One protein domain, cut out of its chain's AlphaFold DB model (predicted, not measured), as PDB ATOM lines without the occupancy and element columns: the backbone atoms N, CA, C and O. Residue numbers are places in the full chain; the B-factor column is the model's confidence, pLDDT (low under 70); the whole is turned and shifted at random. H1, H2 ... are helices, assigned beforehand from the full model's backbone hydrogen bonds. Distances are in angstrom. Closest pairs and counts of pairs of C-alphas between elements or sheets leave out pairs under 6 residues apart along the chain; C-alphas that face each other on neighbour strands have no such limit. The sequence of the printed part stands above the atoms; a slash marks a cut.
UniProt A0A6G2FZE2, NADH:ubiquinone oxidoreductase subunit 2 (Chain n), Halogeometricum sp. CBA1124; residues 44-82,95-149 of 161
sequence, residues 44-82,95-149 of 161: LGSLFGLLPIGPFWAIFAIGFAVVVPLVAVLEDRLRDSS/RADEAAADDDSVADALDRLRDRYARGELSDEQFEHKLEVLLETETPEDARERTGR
ATOM      1  N   LEU A  44     163.515 218.987 165.953       70.56
ATOM      2  CA  LEU A  44     162.387 218.160 166.390       70.56
ATOM      3  C   LEU A  44     161.098 218.981 166.557       70.56
ATOM      4  O   LEU A  44     160.020 218.539 166.159       70.56
ATOM      5  N   GLY A  45     161.206 220.206 167.079       70.19
ATOM      6  CA  GLY A  45     160.092 221.147 167.207       70.19
ATOM      7  C   GLY A  45     159.537 221.583 165.851       70.19
ATOM      8  O   GLY A  45     158.322 221.683 165.684       70.19
ATOM      9  N   SER A  46     160.400 221.767 164.850       62.94
ATOM     10  CA  SER A  46     159.941 222.028 163.488       62.94
ATOM     11  C   SER A  46     159.373 220.789 162.794       62.94
ATOM     12  O   SER A  46     158.475 220.943 161.969       62.94
ATOM     13  N   LEU A  47     159.850 219.579 163.113       61.84
ATOM     14  CA  LEU A  47     159.298 218.325 162.583       61.84
ATOM     15  C   LEU A  47     157.860 218.085 163.069       61.84
ATOM     16  O   LEU A  47     157.008 217.668 162.290       61.84
ATOM     17  N   PHE A  48     157.570 218.411 164.333       63.88
ATOM     18  CA  PHE A  48     156.221 218.342 164.912       63.88
ATOM     19  C   PHE A  48     155.305 219.516 164.510       63.88
ATOM     20  O   PHE A  48     154.161 219.583 164.957       63.88
ATOM     21  N   GLY A  49     155.788 220.447 163.675       63.44
ATOM     22  CA  GLY A  49     155.018 221.608 163.220       63.44
ATOM     23  C   GLY A  49     154.778 222.672 164.299       63.44
ATOM     24  O   GLY A  49     153.892 223.509 164.137       63.44
ATOM     25  N   LEU A  50     155.552 222.661 165.392       56.75
ATOM     26  CA  LEU A  50     155.418 223.604 166.510       56.75
ATOM     27  C   LEU A  50     155.881 225.025 166.135       56.75
ATOM     28  O   LEU A  50     155.466 226.001 166.759       56.75
ATOM     29  N   LEU A  51     156.717 225.143 165.099       57.38
ATOM     30  CA  LEU A  51     157.201 226.403 164.539       57.38
ATOM     31  C   LEU A  51     156.775 226.489 163.058       57.38
ATOM     32  O   LEU A  51     157.209 225.657 162.259       57.38
ATOM     33  N   PRO A  52     155.931 227.461 162.652       56.62
ATOM     34  CA  PRO A  52     155.387 227.537 161.296       56.62
ATOM     35  C   PRO A  52     156.393 228.196 160.336       56.62
ATOM     36  O   PRO A  52     156.108 229.231 159.741       56.62
ATOM     37  N   ILE A  53     157.597 227.627 160.204       58.47
ATOM     38  CA  ILE A  53     158.702 228.209 159.411       58.47
ATOM     39  C   ILE A  53     158.769 227.670 157.972       58.47
ATOM     40  O   ILE A  53     159.786 227.795 157.294       58.47
ATOM     41  N   GLY A  54     157.681 227.089 157.468       65.19
ATOM     42  CA  GLY A  54     157.638 226.495 156.134       65.19
ATOM     43  C   GLY A  54     157.855 224.980 156.162       65.19
ATOM     44  O   GLY A  54     157.563 224.332 157.168       65.19
ATOM     45  N   PRO A  55     158.267 224.372 155.041       72.31
ATOM     46  CA  PRO A  55     158.233 222.927 154.919       72.31
ATOM     47  C   PRO A  55     159.400 222.287 155.687       72.31
ATOM     48  O   PRO A  55     160.543 222.711 155.553       72.31
ATOM     49  N   PHE A  56     159.120 221.243 156.474       65.44
ATOM     50  CA  PHE A  56     160.082 220.596 157.385       65.44
ATOM     51  C   PHE A  56     161.402 220.165 156.711       65.44
ATOM     52  O   PHE A  56     162.460 220.206 157.336       65.44
ATOM     53  N   TRP A  57     161.365 219.805 155.421       79.19
ATOM     54  CA  TRP A  57     162.551 219.439 154.638       79.19
ATOM     55  C   TRP A  57     163.554 220.594 154.476       79.19
ATOM     56  O   TRP A  57     164.733 220.338 154.258       79.19
ATOM     57  N   ALA A  58     163.126 221.853 154.622       76.62
ATOM     58  CA  ALA A  58     164.000 223.019 154.511       76.62
ATOM     59  C   ALA A  58     165.078 223.048 155.604       76.62
ATOM     60  O   ALA A  58     166.201 223.459 155.335       76.62
ATOM     61  N   ILE A  59     164.784 222.562 156.814       68.06
ATOM     62  CA  ILE A  59     165.780 222.474 157.893       68.06
ATOM     63  C   ILE A  59     166.831 221.424 157.570       68.06
ATOM     64  O   ILE A  59     168.018 221.681 157.746       68.06
ATOM     65  N   PHE A  60     166.410 220.274 157.045       71.12
ATOM     66  CA  PHE A  60     167.336 219.249 156.573       71.12
ATOM     67  C   PHE A  60     168.186 219.765 155.406       71.12
ATOM     68  O   PHE A  60     169.395 219.566 155.412       71.12
ATOM     69  N   ALA A  61     167.594 220.496 154.457       78.19
ATOM     70  CA  ALA A  61     168.320 221.108 153.344       78.19
ATOM     71  C   ALA A  61     169.337 222.163 153.811       78.19
ATOM     72  O   ALA A  61     170.472 222.162 153.343       78.19
ATOM     73  N   ILE A  62     168.965 223.035 154.756       73.88
ATOM     74  CA  ILE A  62     169.866 224.045 155.335       73.88
ATOM     75  C   ILE A  62     170.969 223.372 156.157       73.88
ATOM     76  O   ILE A  62     172.137 223.729 156.022       73.88
ATOM     77  N   GLY A  63     170.619 222.378 156.974       73.62
ATOM     78  CA  GLY A  63     171.572 221.583 157.740       73.62
ATOM     79  C   GLY A  63     172.588 220.907 156.827       73.62
ATOM     80  O   GLY A  63     173.784 221.063 157.030       73.62
ATOM     81  N   PHE A  64     172.133 220.253 155.759       81.31
ATOM     82  CA  PHE A  64     173.007 219.645 154.759       81.31
ATOM     83  C   PHE A  64     173.892 220.687 154.059       81.31
ATOM     84  O   PHE A  64     175.103 220.504 153.965       81.31
ATOM     85  N   ALA A  65     173.317 221.821 153.645       82.19
ATOM     86  CA  ALA A  65     174.043 222.901 152.980       82.19
ATOM     87  C   ALA A  65     175.119 223.567 153.856       82.19
ATOM     88  O   ALA A  65     176.021 224.186 153.306       82.19
ATOM     89  N   VAL A  66     175.047 223.456 155.188       79.56
ATOM     90  CA  VAL A  66     176.058 223.997 156.118       79.56
ATOM     91  C   VAL A  66     177.018 222.917 156.617       79.56
ATOM     92  O   VAL A  66     178.227 223.141 156.645       79.56
ATOM     93  N   VAL A  67     176.506 221.742 156.987       77.00
ATOM     94  CA  VAL A  67     177.304 220.637 157.538       77.00
ATOM     95  C   VAL A  67     178.248 220.068 156.483       77.00
ATOM     96  O   VAL A  67     179.411 219.842 156.796       77.00
ATOM     97  N   VAL A  68     177.802 219.899 155.234       85.94
ATOM     98  CA  VAL A  68     178.657 219.347 154.169       85.94
ATOM     99  C   VAL A  68     179.873 220.243 153.881       85.94
ATOM    100  O   VAL A  68     180.991 219.733 153.937       85.94
ATOM    101  N   PRO A  69     179.736 221.569 153.662       75.25
ATOM    102  CA  PRO A  69     180.900 222.448 153.525       75.25
ATOM    103  C   PRO A  69     181.775 222.506 154.777       75.25
ATOM    104  O   PRO A  69     182.990 222.637 154.665       75.25
ATOM    105  N   LEU A  70     181.180 222.408 155.969       74.75
ATOM    106  CA  LEU A  70     181.933 222.416 157.220       74.75
ATOM    107  C   LEU A  70     182.806 221.161 157.363       74.75
ATOM    108  O   LEU A  70     183.973 221.276 157.730       74.75
ATOM    109  N   VAL A  71     182.261 219.987 157.030       79.12
ATOM    110  CA  VAL A  71     183.012 218.726 156.978       79.12
ATOM    111  C   VAL A  71     184.103 218.806 155.916       79.12
ATOM    112  O   VAL A  71     185.233 218.457 156.222       79.12
ATOM    113  N   ALA A  72     183.825 219.357 154.729       81.75
ATOM    114  CA  ALA A  72     184.834 219.523 153.679       81.75
ATOM    115  C   ALA A  72     186.016 220.405 154.124       81.75
ATOM    116  O   ALA A  72     187.170 220.069 153.879       81.75
ATOM    117  N   VAL A  73     185.749 221.511 154.829       77.50
ATOM    118  CA  VAL A  73     186.804 222.373 155.394       77.50
ATOM    119  C   VAL A  73     187.567 221.664 156.514       77.50
ATOM    120  O   VAL A  73     188.776 221.844 156.648       77.50
ATOM    121  N   LEU A  74     186.887 220.864 157.336       75.38
ATOM    122  CA  LEU A  74     187.531 220.115 158.413       75.38
ATOM    123  C   LEU A  74     188.402 218.975 157.866       75.38
ATOM    124  O   LEU A  74     189.522 218.780 158.336       75.38
ATOM    125  N   GLU A  75     187.920 218.273 156.844       75.31
ATOM    126  CA  GLU A  75     188.679 217.277 156.096       75.31
ATOM    127  C   GLU A  75     189.895 217.898 155.427       75.31
ATOM    128  O   GLU A  75     190.960 217.311 155.529       75.31
ATOM    129  N   ASP A  76     189.794 219.088 154.831       70.31
ATOM    130  CA  ASP A  76     190.938 219.794 154.239       70.31
ATOM    131  C   ASP A  76     192.038 220.078 155.279       70.31
ATOM    132  O   ASP A  76     193.218 219.858 155.028       70.31
ATOM    133  N   ARG A  77     191.670 220.431 156.519       66.12
ATOM    134  CA  ARG A  77     192.632 220.608 157.628       66.12
ATOM    135  C   ARG A  77     193.273 219.297 158.094       66.12
ATOM    136  O   ARG A  77     194.455 219.265 158.452       66.12
ATOM    137  N   LEU A  78     192.497 218.214 158.106       59.91
ATOM    138  CA  LEU A  78     192.980 216.865 158.416       59.91
ATOM    139  C   LEU A  78     193.844 216.309 157.267       59.91
ATOM    140  O   LEU A  78     194.825 215.602 157.513       59.91
ATOM    141  N   ARG A  79     193.520 216.683 156.024       57.12
ATOM    142  CA  ARG A  79     194.240 216.378 154.785       57.12
ATOM    143  C   ARG A  79     195.558 217.130 154.719       57.12
ATOM    144  O   ARG A  79     196.547 216.499 154.388       57.12
ATOM    145  N   ASP A  80     195.598 218.401 155.115       55.56
ATOM    146  CA  ASP A  80     196.822 219.199 155.275       55.56
ATOM    147  C   ASP A  80     197.784 218.557 156.288       55.56
ATOM    148  O   ASP A  80     198.996 218.520 156.086       55.56
ATOM    149  N   SER A  81     197.244 217.971 157.361       53.59
ATOM    150  CA  SER A  81     198.033 217.199 158.335       53.59
ATOM    151  C   SER A  81     198.477 215.828 157.794       53.59
ATOM    152  O   SER A  81     199.469 215.270 158.259       53.59
ATOM    153  N   SER A  82     197.768 215.298 156.792       49.72
ATOM    154  CA  SER A  82     198.090 214.073 156.043       49.72
ATOM    155  C   SER A  82     198.664 214.363 154.647       49.72
ATOM    156  O   SER A  82     198.592 213.494 153.780       49.72
ATOM    157  N   ARG A  95     186.074 208.509 141.887       58.91
ATOM    158  CA  ARG A  95     185.876 207.709 143.103       58.91
ATOM    159  C   ARG A  95     184.444 207.793 143.642       58.91
ATOM    160  O   ARG A  95     183.950 206.810 144.174       58.91
ATOM    161  N   ALA A  96     183.795 208.950 143.521       57.88
ATOM    162  CA  ALA A  96     182.392 209.116 143.897       57.88
ATOM    163  C   ALA A  96     181.449 208.382 142.929       57.88
ATOM    164  O   ALA A  96     180.507 207.738 143.375       57.88
ATOM    165  N   ASP A  97     181.737 208.436 141.625       58.00
ATOM    166  CA  ASP A  97     180.993 207.696 140.599       58.00
ATOM    167  C   ASP A  97     181.197 206.173 140.740       58.00
ATOM    168  O   ASP A  97     180.255 205.408 140.562       58.00
ATOM    169  N   GLU A  98     182.409 205.727 141.093       59.56
ATOM    170  CA  GLU A  98     182.720 204.321 141.403       59.56
ATOM    171  C   GLU A  98     181.980 203.844 142.662       59.56
ATOM    172  O   GLU A  98     181.358 202.789 142.623       59.56
ATOM    173  N   ALA A  99     181.962 204.640 143.738       57.66
ATOM    174  CA  ALA A  99     181.222 204.303 144.956       57.66
ATOM    175  C   ALA A  99     179.703 204.217 144.716       57.66
ATOM    176  O   ALA A  99     179.061 203.284 145.179       57.66
ATOM    177  N   ALA A 100     179.133 205.145 143.940       61.94
ATOM    178  CA  ALA A 100     177.714 205.102 143.587       61.94
ATOM    179  C   ALA A 100     177.364 203.891 142.699       61.94
ATOM    180  O   ALA A 100     176.299 203.298 142.852       61.94
ATOM    181  N   ALA A 101     178.258 203.508 141.782       65.19
ATOM    182  CA  ALA A 101     178.069 202.329 140.941       65.19
ATOM    183  C   ALA A 101     178.157 201.013 141.735       65.19
ATOM    184  O   ALA A 101     177.455 200.053 141.403       65.19
ATOM    185  N   ASP A 102     179.001 200.964 142.769       65.56
ATOM    186  CA  ASP A 102     179.105 199.818 143.672       65.56
ATOM    187  C   ASP A 102     177.814 199.658 144.501       65.56
ATOM    188  O   ASP A 102     177.244 198.562 144.503       65.56
ATOM    189  N   ASP A 103     177.278 200.743 145.076       67.62
ATOM    190  CA  ASP A 103     176.010 200.745 145.832       67.62
ATOM    191  C   ASP A 103     174.821 200.246 144.977       67.62
ATOM    192  O   ASP A 103     174.032 199.392 145.399       67.62
ATOM    193  N   ASP A 104     174.710 200.731 143.734       73.00
ATOM    194  CA  ASP A 104     173.668 200.298 142.790       73.00
ATOM    195  C   ASP A 104     173.787 198.793 142.469       73.00
ATOM    196  O   ASP A 104     172.784 198.076 142.358       73.00
ATOM    197  N   SER A 105     175.015 198.276 142.360       74.94
ATOM    198  CA  SER A 105     175.267 196.860 142.072       74.94
ATOM    199  C   SER A 105     174.848 195.932 143.222       74.94
ATOM    200  O   SER A 105     174.386 194.807 142.985       74.94
ATOM    201  N   VAL A 106     174.963 196.412 144.461       76.94
ATOM    202  CA  VAL A 106     174.575 195.678 145.668       76.94
ATOM    203  C   VAL A 106     173.063 195.674 145.825       76.94
ATOM    204  O   VAL A 106     172.482 194.610 146.062       76.94
ATOM    205  N   ALA A 107     172.407 196.813 145.602       78.19
ATOM    206  CA  ALA A 107     170.950 196.896 145.585       78.19
ATOM    207  C   ALA A 107     170.346 195.896 144.580       78.19
ATOM    208  O   ALA A 107     169.453 195.115 144.921       78.19
ATOM    209  N   ASP A 108     170.922 195.825 143.379       81.75
ATOM    210  CA  ASP A 108     170.569 194.855 142.342       81.75
ATOM    211  C   ASP A 108     170.789 193.391 142.776       81.75
ATOM    212  O   ASP A 108     170.040 192.481 142.395       81.75
ATOM    213  N   ALA A 109     171.856 193.108 143.526       85.31
ATOM    214  CA  ALA A 109     172.152 191.767 144.027       85.31
ATOM    215  C   ALA A 109     171.180 191.342 145.142       85.31
ATOM    216  O   ALA A 109     170.688 190.206 145.129       85.31
ATOM    217  N   LEU A 110     170.849 192.259 146.053       86.56
ATOM    218  CA  LEU A 110     169.875 192.061 147.126       86.56
ATOM    219  C   LEU A 110     168.458 191.847 146.579       86.56
ATOM    220  O   LEU A 110     167.757 190.938 147.033       86.56
ATOM    221  N   ASP A 111     168.047 192.610 145.565       87.94
ATOM    222  CA  ASP A 111     166.720 192.461 144.961       87.94
ATOM    223  C   ASP A 111     166.540 191.078 144.316       87.94
ATOM    224  O   ASP A 111     165.507 190.429 144.508       87.94
ATOM    225  N   ARG A 112     167.573 190.554 143.639       88.69
ATOM    226  CA  ARG A 112     167.557 189.177 143.104       88.69
ATOM    227  C   ARG A 112     167.484 188.121 144.207       88.69
ATOM    228  O   ARG A 112     166.838 187.085 144.024       88.69
ATOM    229  N   LEU A 113     168.147 188.354 145.342       89.50
ATOM    230  CA  LEU A 113     168.111 187.448 146.492       89.50
ATOM    231  C   LEU A 113     166.702 187.401 147.109       89.50
ATOM    232  O   LEU A 113     166.166 186.310 147.323       89.50
ATOM    233  N   ARG A 114     166.071 188.569 147.309       89.94
ATOM    234  CA  ARG A 114     164.695 188.698 147.823       89.94
ATOM    235  C   ARG A 114     163.673 188.032 146.904       89.94
ATOM    236  O   ARG A 114     162.762 187.347 147.361       89.94
ATOM    237  N   ASP A 115     163.836 188.213 145.604       91.75
ATOM    238  CA  ASP A 115     162.951 187.665 144.581       91.75
ATOM    239  C   ASP A 115     162.978 186.117 144.546       91.75
ATOM    240  O   ASP A 115     161.935 185.468 144.445       91.75
ATOM    241  N   ARG A 116     164.149 185.491 144.745       90.12
ATOM    242  CA  ARG A 116     164.260 184.021 144.881       90.12
ATOM    243  C   ARG A 116     163.701 183.485 146.195       90.12
ATOM    244  O   ARG A 116     163.128 182.396 146.198       90.12
ATOM    245  N   TYR A 117     163.842 184.240 147.281       89.38
ATOM    246  CA  TYR A 117     163.216 183.917 148.562       89.38
ATOM    247  C   TYR A 117     161.687 183.899 148.446       89.38
ATOM    248  O   TYR A 117     161.043 182.918 148.808       89.38
ATOM    249  N   ALA A 118     161.109 184.933 147.827       93.06
ATOM    250  CA  ALA A 118     159.668 185.030 147.604       93.06
ATOM    251  C   ALA A 118     159.112 183.893 146.724       93.06
ATOM    252  O   ALA A 118     157.959 183.493 146.878       93.06
ATOM    253  N   ARG A 119     159.933 183.342 145.820       89.75
ATOM    254  CA  ARG A 119     159.600 182.145 145.029       89.75
ATOM    255  C   ARG A 119     159.770 180.819 145.772       89.75
ATOM    256  O   ARG A 119     159.413 179.781 145.219       89.75
ATOM    257  N   GLY A 120     160.323 180.827 146.984       88.81
ATOM    258  CA  GLY A 120     160.647 179.617 147.744       88.81
ATOM    259  C   GLY A 120     161.837 178.829 147.183       88.81
ATOM    260  O   GLY A 120     162.010 177.661 147.516       88.81
ATOM    261  N   GLU A 121     162.658 179.439 146.321       87.50
ATOM    262  CA  GLU A 121     163.880 178.815 145.786       87.50
ATOM    263  C   GLU A 121     165.060 178.876 146.770       87.50
ATOM    264  O   GLU A 121     166.081 178.216 146.563       87.50
ATOM    265  N   LEU A 122     164.936 179.688 147.821       86.19
ATOM    266  CA  LEU A 122     165.870 179.794 148.935       86.19
ATOM    267  C   LEU A 122     165.130 179.467 150.230       86.19
ATOM    268  O   LEU A 122     164.057 180.015 150.468       86.19
ATOM    269  N   SER A 123     165.721 178.619 151.072       85.88
ATOM    270  CA  SER A 123     165.285 178.508 152.466       85.88
ATOM    271  C   SER A 123     165.747 179.725 153.269       85.88
ATOM    272  O   SER A 123     166.730 180.370 152.898       85.88
ATOM    273  N   ASP A 124     165.070 180.000 154.384       85.31
ATOM    274  CA  ASP A 124     165.418 181.069 155.330       85.31
ATOM    275  C   ASP A 124     166.911 181.029 155.713       85.31
ATOM    276  O   ASP A 124     167.621 182.018 155.561       85.31
ATOM    277  N   GLU A 125     167.439 179.855 156.067       87.44
ATOM    278  CA  GLU A 125     168.851 179.657 156.442       87.44
ATOM    279  C   GLU A 125     169.830 180.020 155.306       87.44
ATOM    280  O   GLU A 125     170.915 180.558 155.527       87.44
ATOM    281  N   GLN A 126     169.451 179.727 154.056       84.94
ATOM    282  CA  GLN A 126     170.254 180.048 152.874       84.94
ATOM    283  C   GLN A 126     170.157 181.527 152.494       84.94
ATOM    284  O   GLN A 126     171.068 182.045 151.849       84.94
ATOM    285  N   PHE A 127     169.056 182.190 152.848       87.50
ATOM    286  CA  PHE A 127     168.883 183.629 152.692       87.50
ATOM    287  C   PHE A 127     169.740 184.387 153.701       87.50
ATOM    288  O   PHE A 127     170.515 185.239 153.282       87.50
ATOM    289  N   GLU A 128     169.677 184.022 154.982       87.06
ATOM    290  CA  GLU A 128     170.453 184.665 156.048       87.06
ATOM    291  C   GLU A 128     171.958 184.575 155.791       87.06
ATOM    292  O   GLU A 128     172.638 185.598 155.773       87.06
ATOM    293  N   HIS A 129     172.469 183.382 155.470       85.75
ATOM    294  CA  HIS A 129     173.894 183.208 155.189       85.75
ATOM    295  C   HIS A 129     174.361 184.007 153.961       85.75
ATOM    296  O   HIS A 129     175.462 184.549 153.938       85.75
ATOM    297  N   LYS A 130     173.532 184.103 152.912       83.44
ATOM    298  CA  LYS A 130     173.881 184.882 151.713       83.44
ATOM    299  C   LYS A 130     173.755 186.383 151.949       83.44
ATOM    300  O   LYS A 130     174.567 187.122 151.411       83.44
ATOM    301  N   LEU A 131     172.779 186.819 152.743       86.88
ATOM    302  CA  LEU A 131     172.607 188.214 153.137       86.88
ATOM    303  C   LEU A 131     173.797 188.699 153.971       86.88
ATOM    304  O   LEU A 131     174.324 189.768 153.691       86.88
ATOM    305  N   GLU A 132     174.244 187.894 154.937       83.19
ATOM    306  CA  GLU A 132     175.418 188.184 155.765       83.19
ATOM    307  C   GLU A 132     176.674 188.345 154.906       83.19
ATOM    308  O   GLU A 132     177.350 189.362 154.997       83.19
ATOM    309  N   VAL A 133     176.928 187.415 153.981       83.06
ATOM    310  CA  VAL A 133     178.080 187.498 153.069       83.06
ATOM    311  C   VAL A 133     178.005 188.726 152.147       83.06
ATOM    312  O   VAL A 133     179.029 189.349 151.871       83.06
ATOM    313  N   LEU A 134     176.813 189.086 151.657       80.94
ATOM    314  CA  LEU A 134     176.616 190.268 150.808       80.94
ATOM    315  C   LEU A 134     176.821 191.585 151.575       80.94
ATOM    316  O   LEU A 134     177.416 192.495 151.012       80.94
ATOM    317  N   LEU A 135     176.403 191.672 152.841       77.81
ATOM    318  CA  LEU A 135     176.642 192.850 153.688       77.81
ATOM    319  C   LEU A 135     178.088 192.928 154.195       77.81
ATOM    320  O   LEU A 135     178.665 194.007 154.277       77.81
ATOM    321  N   GLU A 136     178.690 191.791 154.540       67.06
ATOM    322  CA  GLU A 136     180.049 191.747 155.081       67.06
ATOM    323  C   GLU A 136     181.077 192.159 154.020       67.06
ATOM    324  O   GLU A 136     181.989 192.934 154.303       67.06
ATOM    325  N   THR A 137     180.877 191.737 152.768       61.03
ATOM    326  CA  THR A 137     181.796 192.046 151.660       61.03
ATOM    327  C   THR A 137     181.649 193.452 151.064       61.03
ATOM    328  O   THR A 137     182.511 193.852 150.280       61.03
ATOM    329  N   GLU A 138     180.620 194.213 151.450       57.03
ATOM    330  CA  GLU A 138     180.404 195.614 151.044       57.03
ATOM    331  C   GLU A 138     181.005 196.619 152.044       57.03
ATOM    332  O   GLU A 138     181.165 197.800 151.737       57.03
ATOM    333  N   THR A 139     181.420 196.177 153.237       50.47
ATOM    334  CA  THR A 139     182.094 197.086 154.170       50.47
ATOM    335  C   THR A 139     183.437 197.509 153.545       50.47
ATOM    336  O   THR A 139     184.289 196.652 153.287       50.47
ATOM    337  N   PRO A 140     183.693 198.811 153.298       50.84
ATOM    338  CA  PRO A 140     184.840 199.316 152.517       50.84
ATOM    339  C   PRO A 140     186.231 198.989 153.102       50.84
ATOM    340  O   PRO A 140     187.269 199.342 152.529       50.84
ATOM    341  N   GLU A 141     186.263 198.319 154.248       46.47
ATOM    342  CA  GLU A 141     187.441 197.826 154.946       46.47
ATOM    343  C   GLU A 141     188.041 196.576 154.262       46.47
ATOM    344  O   GLU A 141     189.264 196.430 154.203       46.47
ATOM    345  N   ASP A 142     187.217 195.753 153.601       47.34
ATOM    346  CA  ASP A 142     187.612 194.417 153.123       47.34
ATOM    347  C   ASP A 142     188.176 194.399 151.681       47.34
ATOM    348  O   ASP A 142     189.024 193.573 151.305       47.34
ATOM    349  N   ALA A 143     187.803 195.390 150.862       48.88
ATOM    350  CA  ALA A 143     188.373 195.595 149.525       48.88
ATOM    351  C   ALA A 143     189.864 196.002 149.576       48.88
ATOM    352  O   ALA A 143     190.656 195.663 148.684       48.88
ATOM    353  N   ARG A 144     190.284 196.685 150.652       46.72
ATOM    354  CA  ARG A 144     191.686 197.084 150.876       46.72
ATOM    355  C   ARG A 144     192.571 195.889 151.229       46.72
ATOM    356  O   ARG A 144     193.730 195.842 150.814       46.72
ATOM    357  N   GLU A 145     192.038 194.881 151.917       46.41
ATOM    358  CA  GLU A 145     192.839 193.724 152.322       46.41
ATOM    359  C   GLU A 145     193.134 192.763 151.151       46.41
ATOM    360  O   GLU A 145     194.239 192.213 151.039       46.41
ATOM    361  N   ARG A 146     192.205 192.615 150.194       48.59
ATOM    362  CA  ARG A 146     192.409 191.750 149.012       48.59
ATOM    363  C   ARG A 146     193.481 192.262 148.048       48.59
ATOM    364  O   ARG A 146     194.204 191.452 147.460       48.59
ATOM    365  N   THR A 147     193.620 193.579 147.895       50.97
ATOM    366  CA  THR A 147     194.667 194.180 147.048       50.97
ATOM    367  C   THR A 147     196.048 194.107 147.715       50.97
ATOM    368  O   THR A 147     197.042 193.842 147.034       50.97
ATOM    369  N   GLY A 148     196.115 194.208 149.049       49.47
ATOM    370  CA  GLY A 148     197.347 194.034 149.827       49.47
ATOM    371  C   GLY A 148     197.916 192.609 149.798       49.47
ATOM    372  O   GLY A 148     199.134 192.427 149.688       49.47
ATOM    373  N   ARG A 149     197.053 191.582 149.828       52.59
ATOM    374  CA  ARG A 149     197.484 190.170 149.867       52.59
ATOM    375  C   ARG A 149     198.170 189.716 148.570       52.59
ATOM    376  O   ARG A 149     199.202 189.056 148.633       52.59
TER     377      ARG A 149
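Overview. This is residues 44 to 82 and 95 to 149 of the 161 residues of the protein "NADH:ubiquinone oxidoreductase subunit 2 (Chain n)" of Halogeometricum sp. CBA1124 (UniProt A0A6G2FZE2). A long single helix, H2, with the small H1 near its beginning, and a helical hairpin of H3 and H4, with H5 as a free tail, make two pieces with open space between them. The printed part has 94 residues with five named helices, H1 to H5 in order, which hold 74 of them, and no named strand; the class is all helix, and the whole is extended and flat, with a radius of gyration of the C-alphas of 20.7 A and spans of 51 by 43 by 21 A.

Arrangement. Start at H2, residues 57 to 81; residues 60 to 82 stand free. H1, residues 44 to 47, is near H2, with 5 pairs of C-alphas within 10 A. Next look at the hairpin of H3, residues 95 to 118, and H4, residues 124 to 136. H3 touches H4 with residues 106 to 117 alone, closest at the C-alphas of Tyr 117 and Phe 127, 7.0 A; they run opposite ways at a shallow tilt of 3 degrees. H2 is apart from H3 and H4. H5, residues 142 to 149, is only just apart from H4, closest C-alphas 8.3 A. Every O i to N i+4 pair is within hydrogen-bond range in H3 and H4, 20 of 21 in H2 and 2 of 4 in H5; H1 is too short for one.

Along the chain. Find C-alpha 57 at (162.551, 219.439, 154.638); H2 runs 35.7 A to C-alpha 81. H3 spans 34.9 A, H4 18.1 A; H5 ends at C-alpha 149, (197.484, 190.170, 149.867).

Size, cuts and confidence. The farthest C-alphas, Pro 52 and Arg 149, are 57.4 A apart. Residues 83 to 94 are not printed; C-alphas 82 and 95 are 18.9 A apart. Of the links printed whole, none is long. Forty residues have pLDDT under 70, among them 136 to 149.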